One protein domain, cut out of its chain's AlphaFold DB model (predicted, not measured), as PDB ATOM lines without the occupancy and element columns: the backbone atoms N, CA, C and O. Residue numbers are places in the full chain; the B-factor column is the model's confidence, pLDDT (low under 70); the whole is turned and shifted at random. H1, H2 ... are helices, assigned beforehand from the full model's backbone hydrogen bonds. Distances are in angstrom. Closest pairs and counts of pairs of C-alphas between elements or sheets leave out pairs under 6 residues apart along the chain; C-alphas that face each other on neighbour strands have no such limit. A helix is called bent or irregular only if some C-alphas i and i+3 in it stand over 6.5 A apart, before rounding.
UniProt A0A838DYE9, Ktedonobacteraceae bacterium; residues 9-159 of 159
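Overview. This is residues 9 to 159 of the 159 residues of a protein of Ktedonobacteraceae bacterium (UniProt A0A838DYE9). One long bent helix, H6, runs through a small helical body and leaves it as a tail; residues 137 to 159 stick out, of which 137 to 157 belong to H6. In the body, H4 runs side by side with the arm H6a, H1 packs on H6a near the bend with H2 and H3 folded back and forth beyond it, and H5 packs on the first residues of H6a. The printed part has 151 residues, with six named helices in the order H1 to H6 and no named strand; the class is all helix. The whole is only just extended, close to loose, with a radius of gyration of the C-alphas of 22.3 A, and spans 86 by 24 by 22 A, the tail making much of the length.

Along the chain. Find C-alpha 9 at (23.076, -2.928, -26.077), where H1 begins; it runs to residue 16. H2, residues 21 to 35, measures 22.1 A and is irregular, but only just: C-alphas 29 and 32 are 6.9 A apart. H3 is residues 40 to 45. At C-alpha 52, (40.392, -3.283, -35.909), begins H4, residues 52 to 74, 33.8 A long. H5 is residues 93 to 98. H6, residues 103 to 157, was assigned as one helix by its hydrogen bonds but is bent: C-alphas 119 and 122 are 6.9 A apart. Its arms are H6a, residues 103 to 119, 24.6 A, and H6b, residues 122 to 157, 53.4 A, ending at (24.189, -33.472, -73.261).

Arrangement. Start at H1, which forms a helical hairpin with H2 at 36 degrees, a tilt only just steep; their closest C-alphas, of Leu 16 and Arg 24, are 4.7 A apart. H2 and H3 form another, at a shallow tilt of 4 degrees; Ala 30 and Pro 41 have the closest C-alphas, 5.2 A. H1 touches H6a at residues 113 to 117 alone, closest at the C-alphas of Pro 10 and Ala 117, 4.9 A. H4 and H6a touch and run opposite ways at a shallow tilt of 28 degrees, with the C-alphas of Val 61 and Ser 116 closest, 5.9 A. H5 touches H6a at a steep tilt of 61 degrees; the C-alphas of Gly 95 and Ser 106 are closest, 4.4 A. Every O i to N i+4 pair is within hydrogen-bond range in H1, H3, H5, H6a and H6b; H2 has 9 of 11 and H4 16 of 19.

Size, cuts and confidence. Look at Gly 76 and Arg 159 for the two C-alphas farthest apart, 86.9 A. The printed part has no cut. The link from H4 to H5, residues 75 to 92, is long. Confidence is low, under 70, at residues 155 to 159.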
ATOM      1  N   TRP A   9      24.523  -2.970 -25.837       78.81
ATOM      2  CA  TRP A   9      23.076  -2.928 -26.077       78.81
ATOM      3  C   TRP A   9      22.680  -2.160 -27.353       78.81
ATOM      4  O   TRP A   9      21.919  -2.695 -28.163       78.81
ATOM      5  N   PRO A  10      23.224  -0.953 -27.607       81.44
ATOM      6  CA  PRO A  10      22.953  -0.223 -28.841       81.44
ATOM      7  C   PRO A  10      23.400  -0.983 -30.091       81.44
ATOM      8  O   PRO A  10      22.719  -0.944 -31.113       81.44
ATOM      9  N   LEU A  11      24.505  -1.731 -30.000       82.00
ATOM     10  CA  LEU A  11      24.990  -2.571 -31.093       82.00
ATOM     11  C   LEU A  11      23.983  -3.655 -31.468       82.00
ATOM     12  O   LEU A  11      23.747  -3.858 -32.653       82.00
ATOM     13  N   VAL A  12      23.350  -4.311 -30.494       85.25
ATOM     14  CA  VAL A  12      22.317  -5.326 -30.759       85.25
ATOM     15  C   VAL A  12      21.124  -4.714 -31.493       85.25
ATOM     16  O   VAL A  12      20.659  -5.270 -32.489       85.25
ATOM     17  N   VAL A  13      20.673  -3.532 -31.063       86.44
ATOM     18  CA  VAL A  13      19.586  -2.797 -31.729       86.44
ATOM     19  C   VAL A  13      19.965  -2.434 -33.167       86.44
ATOM     20  O   VAL A  13      19.168  -2.611 -34.091       86.44
ATOM     21  N   TYR A  14      21.194  -1.968 -33.388       87.31
ATOM     22  CA  TYR A  14      21.688  -1.657 -34.727       87.31
ATOM     23  C   TYR A  14      21.820  -2.900 -35.611       87.31
ATOM     24  O   TYR A  14      21.409  -2.868 -36.770       87.31
ATOM     25  N   MET A  15      22.306  -4.013 -35.060       86.81
ATOM     26  CA  MET A  15      22.415  -5.300 -35.746       86.81
ATOM     27  C   MET A  15      21.052  -5.828 -36.194       86.81
ATOM     28  O   MET A  15      20.914  -6.251 -37.337       86.81
ATOM     29  N   LEU A  16      20.023  -5.736 -35.346       87.88
ATOM     30  CA  LEU A  16      18.654  -6.140 -35.695       87.88
ATOM     31  C   LEU A  16      18.088  -5.367 -36.895       87.88
ATOM     32  O   LEU A  16      17.314  -5.926 -37.674       87.88
ATOM     33  N   ARG A  17      18.488  -4.101 -37.054       88.06
ATOM     34  CA  ARG A  17      18.067  -3.219 -38.156       88.06
ATOM     35  C   ARG A  17      19.057  -3.190 -39.330       88.06
ATOM     36  O   ARG A  17      18.869  -2.406 -40.261       88.06
ATOM     37  N   SER A  18      20.105  -4.010 -39.277       89.38
ATOM     38  CA  SER A  18      21.145  -4.087 -40.303       89.38
ATOM     39  C   SER A  18      20.606  -4.653 -41.614       89.38
ATOM     40  O   SER A  18      19.721  -5.515 -41.608       89.38
ATOM     41  N   ARG A  19      21.166  -4.208 -42.746       85.56
ATOM     42  CA  ARG A  19      20.887  -4.838 -44.052       85.56
ATOM     43  C   ARG A  19      21.658  -6.140 -44.259       85.56
ATOM     44  O   ARG A  19      21.196  -6.972 -45.032       85.56
ATOM     45  N   SER A  20      22.792  -6.323 -43.580       88.69
ATOM     46  CA  SER A  20      23.562  -7.570 -43.671       88.69
ATOM     47  C   SER A  20      22.792  -8.717 -43.021       88.69
ATOM     48  O   SER A  20      22.311  -8.613 -41.884       88.69
ATOM     49  N   ALA A  21      22.700  -9.837 -43.738       86.88
ATOM     50  CA  ALA A  21      22.017 -11.026 -43.245       86.88
ATOM     51  C   ALA A  21      22.737 -11.617 -42.023       86.88
ATOM     52  O   ALA A  21      22.082 -12.041 -41.061       86.88
ATOM     53  N   GLN A  22      24.073 -11.583 -42.025       88.00
ATOM     54  CA  GLN A  22      24.891 -12.045 -40.909       88.00
ATOM     55  C   GLN A  22      24.668 -11.192 -39.654       88.00
ATOM     56  O   GLN A  22      24.327 -11.739 -38.603       88.00
ATOM     57  N   LEU A  23      24.780  -9.859 -39.748       88.31
ATOM     58  CA  LEU A  23      24.584  -8.977 -38.587       88.31
ATOM     59  C   LEU A  23      23.171  -9.089 -38.020       88.31
ATOM     60  O   LEU A  23      23.001  -9.151 -36.803       88.31
ATOM     61  N   ARG A  24      22.156  -9.186 -38.881       90.38
ATOM     62  CA  ARG A  24      20.769  -9.356 -38.437       90.38
ATOM     63  C   ARG A  24      20.554 -10.666 -37.684       90.38
ATOM     64  O   ARG A  24      19.783 -10.701 -36.728       90.38
ATOM     65  N   THR A  25      21.233 -11.735 -38.095       88.94
ATOM     66  CA  THR A  25      21.165 -13.036 -37.415       88.94
ATOM     67  C   THR A  25      21.831 -12.972 -36.045       88.94
ATOM     68  O   THR A  25      21.214 -13.365 -35.056       88.94
ATOM     69  N   VAL A  26      23.026 -12.377 -35.962       89.31
ATOM     70  CA  VAL A  26      23.722 -12.147 -34.685       89.31
ATOM     71  C   VAL A  26      22.861 -11.305 -33.739       89.31
ATOM     72  O   VAL A  26      22.674 -11.686 -32.587       89.31
ATOM     73  N   GLY A  27      22.256 -10.217 -34.228       87.50
ATOM     74  CA  GLY A  27      21.383  -9.355 -33.425       87.50
ATOM     75  C   GLY A  27      20.174 -10.087 -32.829       87.50
ATOM     76  O   GLY A  27      19.827  -9.854 -31.674       87.50
ATOM     77  N   LYS A  28      19.557 -11.015 -33.574       87.62
ATOM     78  CA  LYS A  28      18.424 -11.821 -33.078       87.62
ATOM     79  C   LYS A  28      18.832 -12.763 -31.951       87.62
ATOM     80  O   LYS A  28      18.114 -12.867 -30.963       87.62
ATOM     81  N   VAL A  29      19.976 -13.426 -32.098       87.88
ATOM     82  CA  VAL A  29      20.500 -14.356 -31.085       87.88
ATOM     83  C   VAL A  29      20.981 -13.596 -29.846       87.88
ATOM     84  O   VAL A  29      20.798 -14.058 -28.724       87.88
ATOM     85  N   ALA A  30      21.550 -12.406 -30.038       87.06
ATOM     86  CA  ALA A  30      22.084 -11.585 -28.962       87.06
ATOM     87  C   ALA A  30      21.020 -10.843 -28.139       87.06
ATOM     88  O   ALA A  30      21.314 -10.457 -27.012       87.06
ATOM     89  N   LEU A  31      19.800 -10.642 -28.654       84.62
ATOM     90  CA  LEU A  31      18.777  -9.822 -27.992       84.62
ATOM     91  C   LEU A  31      18.395 -10.327 -26.594       84.62
ATOM     92  O   LEU A  31      18.356  -9.538 -25.654       84.62
ATOM     93  N   GLY A  32      18.136 -11.628 -26.449       84.25
ATOM     94  CA  GLY A  32      17.786 -12.223 -25.155       84.25
ATOM     95  C   GLY A  32      18.913 -12.081 -24.120       84.25
ATOM     96  O   GLY A  32      18.691 -11.487 -23.065       84.25
ATOM     97  N   PRO A  33      20.133 -12.561 -24.425       83.12
ATOM     98  CA  PRO A  33      21.297 -12.435 -23.544       83.12
ATOM     99  C   PRO A  33      21.656 -10.978 -23.206       83.12
ATOM    100  O   PRO A  33      21.976 -10.670 -22.056       83.12
ATOM    101  N   ALA A  34      21.526 -10.055 -24.164       82.50
ATOM    102  CA  ALA A  34      21.876  -8.652 -23.962       82.50
ATOM    103  C   ALA A  34      21.045  -7.980 -22.861       82.50
ATOM    104  O   ALA A  34      21.591  -7.168 -22.111       82.50
ATOM    105  N   ILE A  35      19.761  -8.335 -22.700       79.94
ATOM    106  CA  ILE A  35      18.896  -7.815 -21.617       79.94
ATOM    107  C   ILE A  35      19.524  -8.054 -20.236       79.94
ATOM    108  O   ILE A  35      19.446  -7.185 -19.369       79.94
ATOM    109  N   PHE A  36      20.210  -9.185 -20.067       80.56
ATOM    110  CA  PHE A  36      20.889  -9.581 -18.833       80.56
ATOM    111  C   PHE A  36      22.388  -9.259 -18.845       80.56
ATOM    112  O   PHE A  36      23.156  -9.864 -18.103       80.56
ATOM    113  N   ASN A  37      22.815  -8.309 -19.680       77.06
ATOM    114  CA  ASN A  37      24.210  -7.885 -19.818       77.06
ATOM    115  C   ASN A  37      25.181  -8.996 -20.274       77.06
ATOM    116  O   ASN A  37      26.386  -8.868 -20.063       77.06
ATOM    117  N   ILE A  38      24.676 -10.057 -20.910       82.31
ATOM    118  CA  ILE A  38      25.480 -11.138 -21.499       82.31
ATOM    119  C   ILE A  38      25.812 -10.735 -22.942       82.31
ATOM    120  O   ILE A  38      24.913 -10.538 -23.764       82.31
ATOM    121  N   ASN A  39      27.097 -10.565 -23.254       79.38
ATOM    122  CA  ASN A  39      27.574  -9.934 -24.492       79.38
ATOM    123  C   ASN A  39      28.437 -10.855 -25.373       79.38
ATOM    124  O   ASN A  39      28.886 -10.448 -26.447       79.38
ATOM    125  N   GLU A  40      28.648 -12.098 -24.959       81.31
ATOM    126  CA  GLU A  40      29.367 -13.146 -25.679       81.31
ATOM    127  C   GLU A  40      28.798 -13.372 -27.091       81.31
ATOM    128  O   GLU A  40      29.577 -13.399 -28.045       81.31
ATOM    129  N   PRO A  41      27.465 -13.415 -27.308       80.88
ATOM    130  CA  PRO A  41      26.915 -13.549 -28.657       80.88
ATOM    131  C   PRO A  41      27.295 -12.390 -29.588       80.88
ATOM    132  O   PRO A  41      27.432 -12.587 -30.792       80.88
ATOM    133  N   VAL A  42      27.486 -11.184 -29.045       84.50
ATOM    134  CA  VAL A  42      27.875  -9.996 -29.820       84.50
ATOM    135  C   VAL A  42      29.376  -9.984 -30.070       84.50
ATOM    136  O   VAL A  42      29.800  -9.760 -31.199       84.50
ATOM    137  N   THR A  43      30.170 -10.237 -29.028       83.19
ATOM    138  CA  THR A  43      31.640 -10.175 -29.070       83.19
ATOM    139  C   THR A  43      32.272 -11.315 -29.864       83.19
ATOM    140  O   THR A  43      33.344 -11.126 -30.443       83.19
ATOM    141  N   PHE A  44      31.601 -12.468 -29.937       83.19
ATOM    142  CA  PHE A  44      31.980 -13.571 -30.819       83.19
ATOM    143  C   PHE A  44      31.262 -13.519 -32.172       83.19
ATOM    144  O   PHE A  44      31.875 -13.826 -33.191       83.19
ATOM    145  N   GLY A  45      29.988 -13.109 -32.217       79.75
ATOM    146  CA  GLY A  45      29.213 -13.044 -33.465       79.75
ATOM    147  C   GLY A  45      29.690 -11.951 -34.423       79.75
ATOM    148  O   GLY A  45      29.695 -12.134 -35.641       79.75
ATOM    149  N   VAL A  46      30.154 -10.827 -33.879       79.94
ATOM    150  CA  VAL A  46      31.070  -9.918 -34.565       79.94
ATOM    151  C   VAL A  46      32.396 -10.087 -33.851       79.94
ATOM    152  O   VAL A  46      32.436  -9.735 -32.682       79.94
ATOM    153  N   PRO A  47      33.462 -10.608 -34.483       77.81
ATOM    154  CA  PRO A  47      34.717 -10.902 -33.796       77.81
ATOM    155  C   PRO A  47      35.405  -9.596 -33.371       77.81
ATOM    156  O   PRO A  47      36.323  -9.117 -34.032       77.81
ATOM    157  N   MET A  48      34.931  -8.980 -32.284       79.50
ATOM    158  CA  MET A  48      35.275  -7.605 -31.910       79.50
ATOM    159  C   MET A  48      36.752  -7.496 -31.539       79.50
ATOM    160  O   MET A  48      37.385  -6.501 -31.871       79.50
ATOM    161  N   ALA A  49      37.308  -8.549 -30.934       71.12
ATOM    162  CA  ALA A  49      38.723  -8.632 -30.584       71.12
ATOM    163  C   ALA A  49      39.650  -8.715 -31.810       71.12
ATOM    164  O   ALA A  49      40.776  -8.234 -31.758       71.12
ATOM    165  N   LEU A  50      39.185  -9.306 -32.915       77.12
ATOM    166  CA  LEU A  50      39.975  -9.463 -34.145       77.12
ATOM    167  C   LEU A  50      39.674  -8.371 -35.179       77.12
ATOM    168  O   LEU A  50      40.315  -8.314 -36.227       77.12
ATOM    169  N   ASN A  51      38.689  -7.512 -34.911       83.06
ATOM    170  CA  ASN A  51      38.241  -6.491 -35.840       83.06
ATOM    171  C   ASN A  51      38.806  -5.113 -35.455       83.06
ATOM    172  O   ASN A  51      38.303  -4.496 -34.510       83.06
ATOM    173  N   PRO A  52      39.771  -4.570 -36.220       80.06
ATOM    174  CA  PRO A  52      40.392  -3.283 -35.909       80.06
ATOM    175  C   PRO A  52      39.409  -2.103 -35.970       80.06
ATOM    176  O   PRO A  52      39.647  -1.079 -35.341       80.06
ATOM    177  N   VAL A  53      38.282  -2.233 -36.680       86.06
ATOM    178  CA  VAL A  53      37.239  -1.194 -36.731       86.06
ATOM    179  C   VAL A  53      36.396  -1.196 -35.457       86.06
ATOM    180  O   VAL A  53      36.024  -0.137 -34.961       86.06
ATOM    181  N   MET A  54      36.094  -2.378 -34.916       85.31
ATOM    182  CA  MET A  54      35.180  -2.531 -33.778       85.31
ATOM    183  C   MET A  54      35.894  -2.525 -32.423       85.31
ATOM    184  O   MET A  54      35.260  -2.210 -31.418       85.31
ATOM    185  N   ILE A  55      37.200  -2.795 -32.381       87.50
ATOM    186  CA  ILE A  55      37.992  -2.700 -31.148       87.50
ATOM    187  C   ILE A  55      38.121  -1.253 -30.647       87.50
ATOM    188  O   ILE A  55      38.117  -1.016 -29.442       87.50
ATOM    189  N   ILE A  56      38.159  -0.275 -31.560       88.12
ATOM    190  CA  ILE A  56      38.245   1.155 -31.228       88.12
ATOM    191  C   ILE A  56      37.052   1.597 -30.366       88.12
ATOM    192  O   ILE A  56      37.276   2.036 -29.235       88.12
ATOM    193  N   PRO A  57      35.788   1.470 -30.820       87.44
ATOM    194  CA  PRO A  57      34.651   1.856 -29.996       87.44
ATOM    195  C   PRO A  57      34.494   0.944 -28.772       87.44
ATOM    196  O   PRO A  57      34.054   1.420 -27.731       87.44
ATOM    197  N   PHE A  58      34.920  -0.322 -28.847       85.06
ATOM    198  CA  PHE A  58      34.874  -1.246 -27.711       85.06
ATOM    199  C   PHE A  58      35.718  -0.784 -26.516       85.06
ATOM    200  O   PHE A  58      35.339  -1.039 -25.376       85.06
ATOM    201  N   VAL A  59      36.820  -0.069 -26.757       86.75
ATOM    202  CA  VAL A  59      37.649   0.530 -25.698       86.75
ATOM    203  C   VAL A  59      37.210   1.962 -25.386       86.75
ATOM    204  O   VAL A  59      37.081   2.335 -24.219       86.75
ATOM    205  N   LEU A  60      36.934   2.766 -26.415       88.19
ATOM    206  CA  LEU A  60      36.605   4.187 -26.269       88.19
ATOM    207  C   LEU A  60      35.292   4.418 -25.508       88.19
ATOM    208  O   LEU A  60      35.205   5.327 -24.679       88.19
ATOM    209  N   VAL A  61      34.267   3.602 -25.775       89.56
ATOM    210  CA  VAL A  61      32.943   3.759 -25.161       89.56
ATOM    211  C   VAL A  61      32.994   3.523 -23.646       89.56
ATOM    212  O   VAL A  61      32.563   4.418 -22.919       89.56
ATOM    213  N   PRO A  62      33.563   2.413 -23.127       87.12
ATOM    214  CA  PRO A  62      33.745   2.231 -21.687       87.12
ATOM    215  C   PRO A  62      34.498   3.368 -21.012       87.12
ATOM    216  O   PRO A  62      34.057   3.838 -19.969       87.12
ATOM    217  N   VAL A  63      35.599   3.840 -21.604       88.75
ATOM    218  CA  VAL A  63      36.394   4.939 -21.032       88.75
ATOM    219  C   VAL A  63      35.559   6.216 -20.931       88.75
ATOM    220  O   VAL A  63      35.563   6.883 -19.895       88.75
ATOM    221  N   THR A  64      34.787   6.523 -21.972       89.75
ATOM    222  CA  THR A  64      33.901   7.693 -21.992       89.75
ATOM    223  C   THR A  64      32.805   7.582 -20.929       89.75
ATOM    224  O   THR A  64      32.618   8.507 -20.145       89.75
ATOM    225  N   ILE A  65      32.133   6.430 -20.840       89.50
ATOM    226  CA  ILE A  65      31.079   6.171 -19.844       89.50
ATOM    227  C   ILE A  65      31.625   6.257 -18.417       89.50
ATOM    228  O   ILE A  65      30.993   6.846 -17.544       89.50
ATOM    229  N   VAL A  66      32.797   5.675 -18.151       88.44
ATOM    230  CA  VAL A  66      33.424   5.733 -16.822       88.44
ATOM    231  C   VAL A  66      33.753   7.175 -16.451       88.44
ATOM    232  O   VAL A  66      33.499   7.583 -15.321       88.44
ATOM    233  N   THR A  67      34.250   7.962 -17.406       89.94
ATOM    234  CA  THR A  67      34.565   9.378 -17.188       89.94
ATOM    235  C   THR A  67      33.302  10.187 -16.871       89.94
ATOM    236  O   THR A  67      33.287  10.934 -15.896       89.94
ATOM    237  N   ILE A  68      32.219   9.997 -17.636       89.56
ATOM    238  CA  ILE A  68      30.924  10.656 -17.399       89.56
ATOM    239  C   ILE A  68      30.379  10.298 -16.014       89.56
ATOM    240  O   ILE A  68      30.039  11.188 -15.237       89.56
ATOM    241  N   ASN A  69      30.351   9.007 -15.680       88.12
ATOM    242  CA  ASN A  69      29.855   8.533 -14.392       88.12
ATOM    243  C   ASN A  69      30.677   9.079 -13.223       88.12
ATOM    244  O   ASN A  69      30.115   9.537 -12.232       88.12
ATOM    245  N   TYR A  70      32.006   9.095 -13.347       87.88
ATOM    246  CA  TYR A  70      32.881   9.665 -12.327       87.88
ATOM    247  C   TYR A  70      32.583  11.153 -12.080       87.88
ATOM    248  O   TYR A  70      32.478  11.583 -10.930       87.88
ATOM    249  N   LEU A  71      32.388  11.940 -13.141       88.56
ATOM    250  CA  LEU A  71      32.013  13.351 -13.026       88.56
ATOM    251  C   LEU A  71      30.610  13.529 -12.422       88.56
ATOM    252  O   LEU A  71      30.407  14.405 -11.581       88.56
ATOM    253  N   ALA A  72      29.651  12.679 -12.788       87.00
ATOM    254  CA  ALA A  72      28.289  12.720 -12.254       87.00
ATOM    255  C   ALA A  72      28.236  12.409 -10.746       87.00
ATOM    256  O   ALA A  72      27.513  13.077 -10.006       87.00
ATOM    257  N   PHE A  73      29.028  11.442 -10.275       86.75
ATOM    258  CA  PHE A  73      29.113  11.118  -8.849       86.75
ATOM    259  C   PHE A  73      29.927  12.153  -8.064       86.75
ATOM    260  O   PHE A  73      29.507  12.567  -6.986       86.75
ATOM    261  N   SER A  74      31.064  12.614  -8.596       86.62
ATOM    262  CA  SER A  74      31.924  13.596  -7.907       86.62
ATOM    263  C   SER A  74      31.292  14.986  -7.788       86.62
ATOM    264  O   SER A  74      31.523  15.675  -6.799       86.62
ATOM    265  N   SER A  75      30.452  15.386  -8.746       86.44
ATOM    266  CA  SER A  75      29.669  16.631  -8.675       86.44
ATOM    267  C   SER A  75      28.433  16.539  -7.769       86.44
ATOM    268  O   SER A  75      27.752  17.543  -7.570       86.44
ATOM    269  N   GLY A  76      28.114  15.354  -7.231       82.44
ATOM    270  CA  GLY A  76      26.913  15.122  -6.424       82.44
ATOM    271  C   GLY A  76      25.603  15.161  -7.220       82.44
ATOM    272  O   GLY A  76      24.525  15.209  -6.628       82.44
ATOM    273  N   LEU A  77      25.674  15.144  -8.557       79.19
ATOM    274  CA  LEU A  77      24.497  15.146  -9.426       79.19
ATOM    275  C   LEU A  77      23.669  13.865  -9.241       79.19
ATOM    276  O   LEU A  77      22.435  13.911  -9.259       79.19
ATOM    277  N   VAL A  78      24.351  12.740  -9.018       82.12
ATOM    278  CA  VAL A  78      23.759  11.422  -8.760       82.12
ATOM    279  C   VAL A  78      24.320  10.854  -7.461       82.12
ATOM    280  O   VAL A  78      25.512  11.003  -7.187       82.12
ATOM    281  N   HIS A  79      23.469  10.200  -6.664       80.44
ATOM    282  CA  HIS A  79      23.912   9.534  -5.442       80.44
ATOM    283  C   HIS A  79      24.992   8.487  -5.752       80.44
ATOM    284  O   HIS A  79      24.897   7.745  -6.731       80.44
ATOM    285  N   VAL A  80      26.032   8.436  -4.919       81.25
ATOM    286  CA  VAL A  80      27.132   7.480  -5.084       81.25
ATOM    287  C   VAL A  80      26.570   6.060  -4.943       81.25
ATOM    288  O   VAL A  80      25.730   5.833  -4.076       81.25
ATOM    289  N   PRO A  81      26.984   5.090  -5.772       80.88
ATOM    290  CA  PRO A  81      26.505   3.723  -5.633       80.88
ATOM    291  C   PRO A  81      26.842   3.153  -4.243       80.88
ATOM    292  O   PRO A  81      28.001   3.130  -3.834       80.88
ATOM    293  N   VAL A  82      25.812   2.689  -3.535       83.31
ATOM    294  CA  VAL A  82      25.855   2.150  -2.164       83.31
ATOM    295  C   VAL A  82      25.566   0.646  -2.106       83.31
ATOM    296  O   VAL A  82      25.883  -0.002  -1.111       83.31
ATOM    297  N   ILE A  83      24.991   0.074  -3.170       83.44
ATOM    298  CA  ILE A  83      24.672  -1.356  -3.276       83.44
ATOM    299  C   ILE A  83      25.508  -1.985  -4.394       83.44
ATOM    300  O   ILE A  83      25.608  -1.437  -5.488       83.44
ATOM    301  N   ILE A  84      26.075  -3.167  -4.133       79.81
ATOM    302  CA  ILE A  84      26.716  -4.006  -5.155       79.81
ATOM    303  C   ILE A  84      25.673  -4.990  -5.687       79.81
ATOM    304  O   ILE A  84      25.431  -6.049  -5.110       79.81
ATOM    305  N   GLN A  85      25.025  -4.631  -6.789       76.81
ATOM    306  CA  GLN A  85      24.081  -5.499  -7.494       76.81
ATOM    307  C   GLN A  85      24.791  -6.505  -8.421       76.81
ATOM    308  O   GLN A  85      25.845  -6.184  -8.983       76.81
ATOM    309  N   PRO A  86      24.196  -7.687  -8.675       79.38
ATOM    310  CA  PRO A  86      24.675  -8.597  -9.710       79.38
ATOM    311  C   PRO A  86      24.742  -7.919 -11.084       79.38
ATOM    312  O   PRO A  86      23.882  -7.114 -11.445       79.38
ATOM    313  N   PHE A  87      25.736  -8.280 -11.894       73.62
ATOM    314  CA  PHE A  87      25.900  -7.717 -13.240       73.62
ATOM    315  C   PHE A  87      24.779  -8.124 -14.210       73.62
ATOM    316  O   PHE A  87      24.627  -7.497 -15.251       73.62
ATOM    317  N   THR A  88      23.979  -9.141 -13.878       75.94
ATOM    318  CA  THR A  88      22.840  -9.611 -14.681       75.94
ATOM    319  C   THR A  88      21.581  -8.764 -14.513       75.94
ATOM    320  O   THR A  88      20.603  -8.975 -15.230       75.94
ATOM    321  N   VAL A  89      21.579  -7.797 -13.587       79.69
ATOM    322  CA  VAL A  89      20.427  -6.915 -13.378       79.69
ATOM    323  C   VAL A  89      20.221  -6.036 -14.622       79.69
ATOM    324  O   VAL A  89      21.166  -5.358 -15.042       79.69
ATOM    325  N   PRO A  90      19.006  -6.001 -15.204       76.75
ATOM    326  CA  PRO A  90      18.730  -5.225 -16.406       76.75
ATOM    327  C   PRO A  90      19.092  -3.739 -16.281       76.75
ATOM    328  O   PRO A  90      19.087  -3.142 -15.194       76.75
ATOM    329  N   ILE A  91      19.387  -3.126 -17.428       75.81
ATOM    330  CA  ILE A  91      19.636  -1.682 -17.542       75.81
ATOM    331  C   ILE A  91      18.390  -0.913 -17.068       75.81
ATOM    332  O   ILE A  91      17.257  -1.323 -17.314       75.81
ATOM    333  N   GLY A  92      18.596   0.187 -16.347       74.94
ATOM    334  CA  GLY A  92      17.549   0.995 -15.725       74.94
ATOM    335  C   GLY A  92      17.291   0.581 -14.278       74.94
ATOM    336  O   GLY A  92      17.419   1.409 -13.378       74.94
ATOM    337  N   VAL A  93      17.007  -0.703 -14.031       81.38
ATOM    338  CA  VAL A  93      16.791  -1.226 -12.666       81.38
ATOM    339  C   VAL A  93      18.097  -1.247 -11.880       81.38
ATOM    340  O   VAL A  93      18.128  -0.849 -10.717       81.38
ATOM    341  N   SER A  94      19.194  -1.654 -12.524       81.19
ATOM    342  CA  SER A  94      20.513  -1.682 -11.884       81.19
ATOM    343  C   SER A  94      20.960  -0.300 -11.405       81.19
ATOM    344  O   SER A  94      21.570  -0.213 -10.348       81.19
ATOM    345  N   GLY A  95      20.624   0.771 -12.131       81.12
ATOM    346  CA  GLY A  95      20.987   2.143 -11.766       81.12
ATOM    347  C   GLY A  95      20.242   2.642 -10.539       81.12
ATOM    348  O   GLY A  95      20.861   3.216  -9.655       81.12
ATOM    349  N   PHE A  96      18.940   2.362 -10.459       84.56
ATOM    350  CA  PHE A  96      18.114   2.686  -9.293       84.56
ATOM    351  C   PHE A  96      18.574   1.929  -8.047       84.56
ATOM    352  O   PHE A  96      18.656   2.484  -6.956       84.56
ATOM    353  N   LEU A  97      18.870   0.637  -8.210       82.50
ATOM    354  CA  LEU A  97      19.245  -0.219  -7.095       82.50
ATOM    355  C   LEU A  97      20.649   0.120  -6.587       82.50
ATOM    356  O   LEU A  97      20.844   0.232  -5.382       82.50
ATOM    357  N   ALA A  98      21.604   0.351  -7.492       81.88
ATOM    358  CA  ALA A  98      22.974   0.715  -7.140       81.88
ATOM    359  C   ALA A  98      23.025   1.976  -6.267       81.88
ATOM    360  O   ALA A  98      23.779   2.020  -5.301       81.88
ATOM    361  N   THR A  99      22.202   2.981  -6.574       82.25
ATOM    362  CA  THR A  99      22.147   4.266  -5.861       82.25
ATOM    363  C   THR A  99      21.276   4.246  -4.601       82.25
ATOM    364  O   THR A  99      21.053   5.295  -4.005       82.25
ATOM    365  N   GLY A 100      20.774   3.080  -4.176       81.75
ATOM    366  CA  GLY A 100      19.940   2.966  -2.975       81.75
ATOM    367  C   GLY A 100      18.513   3.496  -3.152       81.75
ATOM    368  O   GLY A 100      17.879   3.881  -2.173       81.75
ATOM    369  N   GLY A 101      17.998   3.514  -4.383       80.62
ATOM    370  CA  GLY A 101      16.647   3.975  -4.707       80.62
ATOM    371  C   GLY A 101      16.575   5.388  -5.293       80.62
ATOM    372  O   GLY A 101      15.498   5.984  -5.323       80.62
ATOM    373  N   ASP A 102      17.692   5.940  -5.772       83.94
ATOM    374  CA  ASP A 102      17.699   7.228  -6.469       83.94
ATOM    375  C   ASP A 102      17.451   7.034  -7.974       83.94
ATOM    376  O   ASP A 102      18.272   6.463  -8.702       83.94
ATOM    377  N   ILE A 103      16.330   7.574  -8.459       85.62
ATOM    378  CA  ILE A 103      15.908   7.562  -9.872       85.62
ATOM    379  C   ILE A 103      16.951   8.224 -10.782       85.62
ATOM    380  O   ILE A 103      17.076   7.855 -11.955       85.62
ATOM    381  N   ARG A 104      17.750   9.163 -10.260       86.12
ATOM    382  CA  ARG A 104      18.832   9.803 -11.021       86.12
ATOM    383  C   ARG A 104      19.875   8.790 -11.495       86.12
ATOM    384  O   ARG A 104      20.432   8.969 -12.575       86.12
ATOM    385  N   GLY A 105      20.067   7.695 -10.756       84.06
ATOM    386  CA  GLY A 105      20.911   6.574 -11.169       84.06
ATOM    387  C   GLY A 105      20.403   5.899 -12.442       84.06
ATOM    388  O   GLY A 105      21.175   5.657 -13.366       84.06
ATOM    389  N   SER A 106      19.095   5.654 -12.552       85.69
ATOM    390  CA  SER A 106      18.491   5.114 -13.779       85.69
ATOM    391  C   SER A 106      18.580   6.085 -14.951       85.69
ATOM    392  O   SER A 106      18.867   5.666 -16.068       85.69
ATOM    393  N   LEU A 107      18.353   7.381 -14.711       87.69
ATOM    394  CA  LEU A 107      18.455   8.404 -15.757       87.69
ATOM    395  C   LEU A 107      19.874   8.495 -16.321       87.69
ATOM    396  O   LEU A 107      20.038   8.541 -17.539       87.69
ATOM    397  N   LEU A 108      20.888   8.446 -15.454       87.50
ATOM    398  CA  LEU A 108      22.291   8.408 -15.859       87.50
ATOM    399  C   LEU A 108      22.593   7.175 -16.723       87.50
ATOM    400  O   LEU A 108      23.226   7.298 -17.765       87.50
ATOM    401  N   GLN A 109      22.045   6.005 -16.377       86.75
ATOM    402  CA  GLN A 109      22.199   4.802 -17.204       86.75
ATOM    403  C   GLN A 109      21.564   4.932 -18.595       86.75
ATOM    404  O   GLN A 109      22.145   4.472 -19.579       86.75
ATOM    405  N   PHE A 110      20.378   5.539 -18.705       86.88
ATOM    406  CA  PHE A 110      19.758   5.795 -20.009       86.88
ATOM    407  C   PHE A 110      20.529   6.844 -20.818       86.88
ATOM    408  O   PHE A 110      20.630   6.721 -22.039       86.88
ATOM    409  N   PHE A 111      21.111   7.841 -20.150       89.25
ATOM    410  CA  PHE A 111      21.997   8.808 -20.785       89.25
ATOM    411  C   PHE A 111      23.260   8.134 -21.338       89.25
ATOM    412  O   PHE A 111      23.566   8.281 -22.519       89.25
ATOM    413  N   ASP A 112      23.937   7.310 -20.540       88.44
ATOM    414  CA  ASP A 112      25.104   6.540 -20.976       88.44
ATOM    415  C   ASP A 112      24.771   5.577 -22.128       88.44
ATOM    416  O   ASP A 112      25.571   5.372 -23.050       88.44
ATOM    417  N   LEU A 113      23.568   4.994 -22.114       87.31
ATOM    418  CA  LEU A 113      23.069   4.170 -23.212       87.31
ATOM    419  C   LEU A 113      22.924   4.989 -24.507       87.31
ATOM    420  O   LEU A 113      23.299   4.520 -25.580       87.31
ATOM    421  N   ALA A 114      22.427   6.223 -24.423       88.94
ATOM    422  CA  ALA A 114      22.335   7.115 -25.577       88.94
ATOM    423  C   ALA A 114      23.723   7.542 -26.086       88.94
ATOM    424  O   ALA A 114      23.977   7.500 -27.291       88.94
ATOM    425  N   VAL A 115      24.646   7.891 -25.183       90.00
ATOM    426  CA  VAL A 115      26.026   8.265 -25.537       90.00
ATOM    427  C   VAL A 115      26.745   7.101 -26.219       90.00
ATOM    428  O   VAL A 115      27.330   7.277 -27.288       90.00
ATOM    429  N   SER A 116      26.658   5.894 -25.658       89.69
ATOM    430  CA  SER A 116      27.240   4.698 -26.279       89.69
ATOM    431  C   SER A 116      26.635   4.402 -27.646       89.69
ATOM    432  O   SER A 116      27.379   4.081 -28.570       89.69
ATOM    433  N   ALA A 117      25.322   4.566 -27.817       88.69
ATOM    434  CA  ALA A 117      24.663   4.408 -29.108       88.69
ATOM    435  C   ALA A 117      25.263   5.346 -30.168       88.69
ATOM    436  O   ALA A 117      25.681   4.896 -31.237       88.69
ATOM    437  N   VAL A 118      25.401   6.633 -29.837       91.12
ATOM    438  CA  VAL A 118      25.991   7.640 -30.731       91.12
ATOM    439  C   VAL A 118      27.445   7.310 -31.068       91.12
ATOM    440  O   VAL A 118      27.825   7.359 -32.238       91.12
ATOM    441  N   LEU A 119      28.249   6.927 -30.074       90.31
ATOM    442  CA  LEU A 119      29.660   6.596 -30.277       90.31
ATOM    443  C   LEU A 119      29.858   5.320 -31.105       90.31
ATOM    444  O   LEU A 119      30.766   5.270 -31.931       90.31
ATOM    445  N   TYR A 120      29.010   4.302 -30.933       89.50
ATOM    446  CA  TYR A 120      29.084   3.071 -31.726       89.50
ATOM    447  C   TYR A 120      28.586   3.241 -33.158       89.50
ATOM    448  O   TYR A 120      29.049   2.523 -34.044       89.50
ATOM    449  N   TYR A 121      27.650   4.160 -33.400       90.00
ATOM    450  CA  TYR A 121      26.989   4.316 -34.694       90.00
ATOM    451  C   TYR A 121      27.938   4.433 -35.905       90.00
ATOM    452  O   TYR A 121      27.762   3.659 -36.853       90.00
ATOM    453  N   PRO A 122      28.957   5.323 -35.925       90.94
ATOM    454  CA  PRO A 122      29.827   5.467 -37.094       90.94
ATOM    455  C   PRO A 122      30.638   4.195 -37.383       90.94
ATOM    456  O   PRO A 122      30.759   3.787 -38.540       90.94
ATOM    457  N   PHE A 123      31.136   3.524 -36.343       90.25
ATOM    458  CA  PHE A 123      31.927   2.298 -36.476       90.25
ATOM    459  C   PHE A 123      31.070   1.111 -36.899       90.25
ATOM    460  O   PHE A 123      31.448   0.362 -37.801       90.25
ATOM    461  N   PHE A 124      29.879   0.983 -36.309       90.00
ATOM    462  CA  PHE A 124      28.901  -0.010 -36.728       90.00
ATOM    463  C   PHE A 124      28.561   0.164 -38.209       90.00
ATOM    464  O   PHE A 124      28.565  -0.809 -38.959       90.00
ATOM    465  N   LYS A 125      28.317   1.402 -38.656       90.69
ATOM    466  CA  LYS A 125      27.968   1.666 -40.053       90.69
ATOM    467  C   LYS A 125      29.121   1.365 -41.009       90.69
ATOM    468  O   LYS A 125      28.883   0.841 -42.096       90.69
ATOM    469  N   ALA A 126      30.357   1.673 -40.618       91.00
ATOM    470  CA  ALA A 126      31.543   1.314 -41.389       91.00
ATOM    471  C   ALA A 126      31.673  -0.211 -41.533       91.00
ATOM    472  O   ALA A 126      31.855  -0.712 -42.643       91.00
ATOM    473  N   TRP A 127      31.498  -0.953 -40.436       89.75
ATOM    474  CA  TRP A 127      31.545  -2.412 -40.447       89.75
ATOM    475  C   TRP A 127      30.408  -3.042 -41.259       89.75
ATOM    476  O   TRP A 127      30.650  -3.937 -42.067       89.75
ATOM    477  N   GLU A 128      29.182  -2.536 -41.105       92.31
ATOM    478  CA  GLU A 128      28.017  -2.987 -41.871       92.31
ATOM    479  C   GLU A 128      28.274  -2.881 -43.381       92.31
ATOM    480  O   GLU A 128      27.995  -3.824 -44.117       92.31
ATOM    481  N   ARG A 129      28.855  -1.769 -43.850       91.25
ATOM    482  CA  ARG A 129      29.172  -1.573 -45.276       91.25
ATOM    483  C   ARG A 129      30.185  -2.587 -45.799       91.25
ATOM    484  O   ARG A 129      30.005  -3.095 -46.900       91.25
ATOM    485  N   ILE A 130      31.229  -2.880 -45.021       90.88
ATOM    486  CA  ILE A 130      32.242  -3.882 -45.388       90.88
ATOM    487  C   ILE A 130      31.588  -5.254 -45.535       90.88
ATOM    488  O   ILE A 130      31.896  -5.990 -46.470       90.88
ATOM    489  N   LEU A 131      30.681  -5.597 -44.621       90.19
ATOM    490  CA  LEU A 131      30.060  -6.911 -44.619       90.19
ATOM    491  C   LEU A 131      29.050  -7.085 -45.752       90.19
ATOM    492  O   LEU A 131      29.077  -8.114 -46.413       90.19
ATOM    493  N   ILE A 132      28.238  -6.064 -46.032       92.69
ATOM    494  CA  ILE A 132      27.323  -6.068 -47.182       92.69
ATOM    495  C   ILE A 132      28.106  -6.258 -48.486       92.69
ATOM    496  O   ILE A 132      27.755  -7.121 -49.278       92.69
ATOM    497  N   ALA A 133      29.210  -5.529 -48.678       91.94
ATOM    498  CA  ALA A 133      30.030  -5.673 -49.882       91.94
ATOM    499  C   ALA A 133      30.616  -7.090 -50.032       91.94
ATOM    500  O   ALA A 133      30.704  -7.615 -51.140       91.94
ATOM    501  N   ARG A 134      30.995  -7.735 -48.920       90.44
ATOM    502  CA  ARG A 134      31.457  -9.134 -48.923       90.44
ATOM    503  C   ARG A 134      30.333 -10.117 -49.245       90.44
ATOM    504  O   ARG A 134      30.562 -11.054 -50.001       90.44
ATOM    505  N   GLU A 135      29.146  -9.910 -48.677       90.31
ATOM    506  CA  GLU A 135      27.956 -10.724 -48.958       90.31
ATOM    507  C   GLU A 135      27.556 -10.616 -50.443       90.31
ATOM    508  O   GLU A 135      27.282 -11.630 -51.082       90.31
ATOM    509  N   GLU A 136      27.592  -9.409 -51.017       91.38
ATOM    510  CA  GLU A 136      27.290  -9.157 -52.433       91.38
ATOM    511  C   GLU A 136      28.320  -9.803 -53.375       91.38
ATOM    512  O   GLU A 136      27.931 -10.473 -54.334       91.38
ATOM    513  N   ALA A 137      29.619  -9.667 -53.087       91.81
ATOM    514  CA  ALA A 137      30.680 -10.291 -53.881       91.81
ATOM    515  C   ALA A 137      30.582 -11.829 -53.867       91.81
ATOM    516  O   ALA A 137      30.670 -12.467 -54.915       91.81
ATOM    517  N   ALA A 138      30.322 -12.427 -52.699       90.75
ATOM    518  CA  ALA A 138      30.144 -13.873 -52.577       90.75
ATOM    519  C   ALA A 138      28.923 -14.380 -53.367       90.75
ATOM    520  O   ALA A 138      28.990 -15.430 -54.008       90.75
ATOM    521  N   ALA A 139      27.818 -13.625 -53.369       89.75
ATOM    522  CA  ALA A 139      26.624 -13.975 -54.137       89.75
ATOM    523  C   ALA A 139      26.858 -13.917 -55.660       89.75
ATOM    524  O   ALA A 139      26.322 -14.751 -56.400       89.75
ATOM    525  N   GLN A 140      27.667 -12.964 -56.137       89.00
ATOM    526  CA  GLN A 140      28.054 -12.866 -57.549       89.00
ATOM    527  C   GLN A 140      28.918 -14.059 -57.974       89.00
ATOM    528  O   GLN A 140      28.563 -14.749 -58.927       89.00
ATOM    529  N   GLU A 141      29.966 -14.384 -57.210       89.81
ATOM    530  CA  GLU A 141      30.824 -15.543 -57.496       89.81
ATOM    531  C   GLU A 141      30.038 -16.862 -57.533       89.81
ATOM    532  O   GLU A 141      30.278 -17.724 -58.384       89.81
ATOM    533  N   GLU A 142      29.083 -17.044 -56.618       88.44
ATOM    534  CA  GLU A 142      28.253 -18.246 -56.598       88.44
ATOM    535  C   GLU A 142      27.311 -18.317 -57.809       88.44
ATOM    536  O   GLU A 142      27.114 -19.392 -58.384       88.44
ATOM    537  N   THR A 143      26.769 -17.177 -58.242       88.31
ATOM    538  CA  THR A 143      25.936 -17.091 -59.448       88.31
ATOM    539  C   THR A 143      26.745 -17.442 -60.697       88.31
ATOM    540  O   THR A 143      26.306 -18.279 -61.491       88.31
ATOM    541  N   ASP A 144      27.956 -16.902 -60.825       88.38
ATOM    542  CA  ASP A 144      28.853 -17.160 -61.953       88.38
ATOM    543  C   ASP A 144      29.272 -18.639 -62.014       88.38
ATOM    544  O   ASP A 144      29.216 -19.271 -63.074       88.38
ATOM    545  N   ARG A 145      29.594 -19.255 -60.864       88.44
ATOM    546  CA  ARG A 145      29.896 -20.699 -60.782       88.44
ATOM    547  C   ARG A 145      28.706 -21.568 -61.185       88.44
ATOM    548  O   ARG A 145      28.877 -22.553 -61.912       88.44
ATOM    549  N   ARG A 146      27.491 -21.225 -60.742       85.19
ATOM    550  CA  ARG A 146      26.265 -21.956 -61.107       85.19
ATOM    551  C   ARG A 146      25.971 -21.847 -62.606       85.19
ATOM    552  O   ARG A 146      25.600 -22.845 -63.228       85.19
ATOM    553  N   GLN A 147      26.191 -20.678 -63.208       82.44
ATOM    554  CA  GLN A 147      26.029 -20.470 -64.652       82.44
ATOM    555  C   GLN A 147      27.081 -21.222 -65.479       82.44
ATOM    556  O   GLN A 147      26.731 -21.854 -66.480       82.44
ATOM    557  N   ALA A 148      28.344 -21.236 -65.038       81.62
ATOM    558  CA  ALA A 148      29.406 -22.009 -65.680       81.62
ATOM    559  C   ALA A 148      29.112 -23.520 -65.649       81.62
ATOM    560  O   ALA A 148      29.202 -24.190 -66.679       81.62
ATOM    561  N   THR A 149      28.657 -24.039 -64.503       80.06
ATOM    562  CA  THR A 149      28.296 -25.460 -64.339       80.06
ATOM    563  C   THR A 149      27.097 -25.842 -65.214       80.06
ATOM    564  O   THR A 149      27.106 -26.874 -65.882       80.06
ATOM    565  N   THR A 150      26.074 -24.982 -65.278       75.75
ATOM    566  CA  THR A 150      24.874 -25.217 -66.103       75.75
ATOM    567  C   THR A 150      25.201 -25.193 -67.601       75.75
ATOM    568  O   THR A 150      24.678 -26.002 -68.369       75.75
ATOM    569  N   THR A 151      26.092 -24.293 -68.024       73.00
ATOM    570  CA  THR A 151      26.560 -24.206 -69.416       73.00
ATOM    571  C   THR A 151      27.383 -25.435 -69.809       73.00
ATOM    572  O   THR A 151      27.163 -25.993 -70.886       73.00
ATOM    573  N   GLN A 152      28.263 -25.916 -68.926       70.81
ATOM    574  CA  GLN A 152      29.040 -27.141 -69.147       70.81
ATOM    575  C   GLN A 152      28.151 -28.391 -69.224       70.81
ATOM    576  O   GLN A 152      28.307 -29.194 -70.143       70.81
ATOM    577  N   ALA A 153      27.166 -28.522 -68.329       73.69
ATOM    578  CA  ALA A 153      26.211 -29.630 -68.358       73.69
ATOM    579  C   ALA A 153      25.381 -29.644 -69.656       73.69
ATOM    580  O   ALA A 153      25.198 -30.694 -70.267       73.69
ATOM    581  N   ARG A 154      24.936 -28.474 -70.139       71.06
ATOM    582  CA  ARG A 154      24.238 -28.363 -71.433       71.06
ATOM    583  C   ARG A 154      25.119 -28.750 -72.619       71.06
ATOM    584  O   ARG A 154      24.624 -29.375 -73.547       71.06
ATOM    585  N   GLN A 155      26.407 -28.412 -72.599       66.25
ATOM    586  CA  GLN A 155      27.336 -28.786 -73.671       66.25
ATOM    587  C   GLN A 155      27.674 -30.283 -73.686       66.25
ATOM    588  O   GLN A 155      27.963 -30.818 -74.755       66.25
ATOM    589  N   GLN A 156      27.619 -30.967 -72.541       65.31
ATOM    590  CA  GLN A 156      27.835 -32.416 -72.465       65.31
ATOM    591  C   GLN A 156      26.640 -33.246 -72.949       65.31
ATOM    592  O   GLN A 156      26.856 -34.328 -73.470       65.31
ATOM    593  N   VAL A 157      25.404 -32.752 -72.819       65.56
ATOM    594  CA  VAL A 157      24.189 -33.472 -73.261       65.56
ATOM    595  C   VAL A 157      23.973 -33.400 -74.784       65.56
ATOM    596  O   VAL A 157      23.218 -34.187 -75.341       65.56
ATOM    597  N   VAL A 158      24.622 -32.454 -75.469       61.09
ATOM    598  CA  VAL A 158      24.492 -32.237 -76.926       61.09
ATOM    599  C   VAL A 158      25.553 -33.015 -77.733       61.09
ATOM    600  O   VAL A 158      25.533 -32.983 -78.962       61.09
ATOM    601  N   ARG A 159      26.474 -33.718 -77.065       51.62
ATOM    602  CA  ARG A 159      27.439 -34.642 -77.683       51.62
ATOM    603  C   ARG A 159      26.988 -36.083 -77.504       51.62
ATOM    604  O   ARG A 159      27.250 -36.867 -78.438       51.62
TER     605      ARG A 159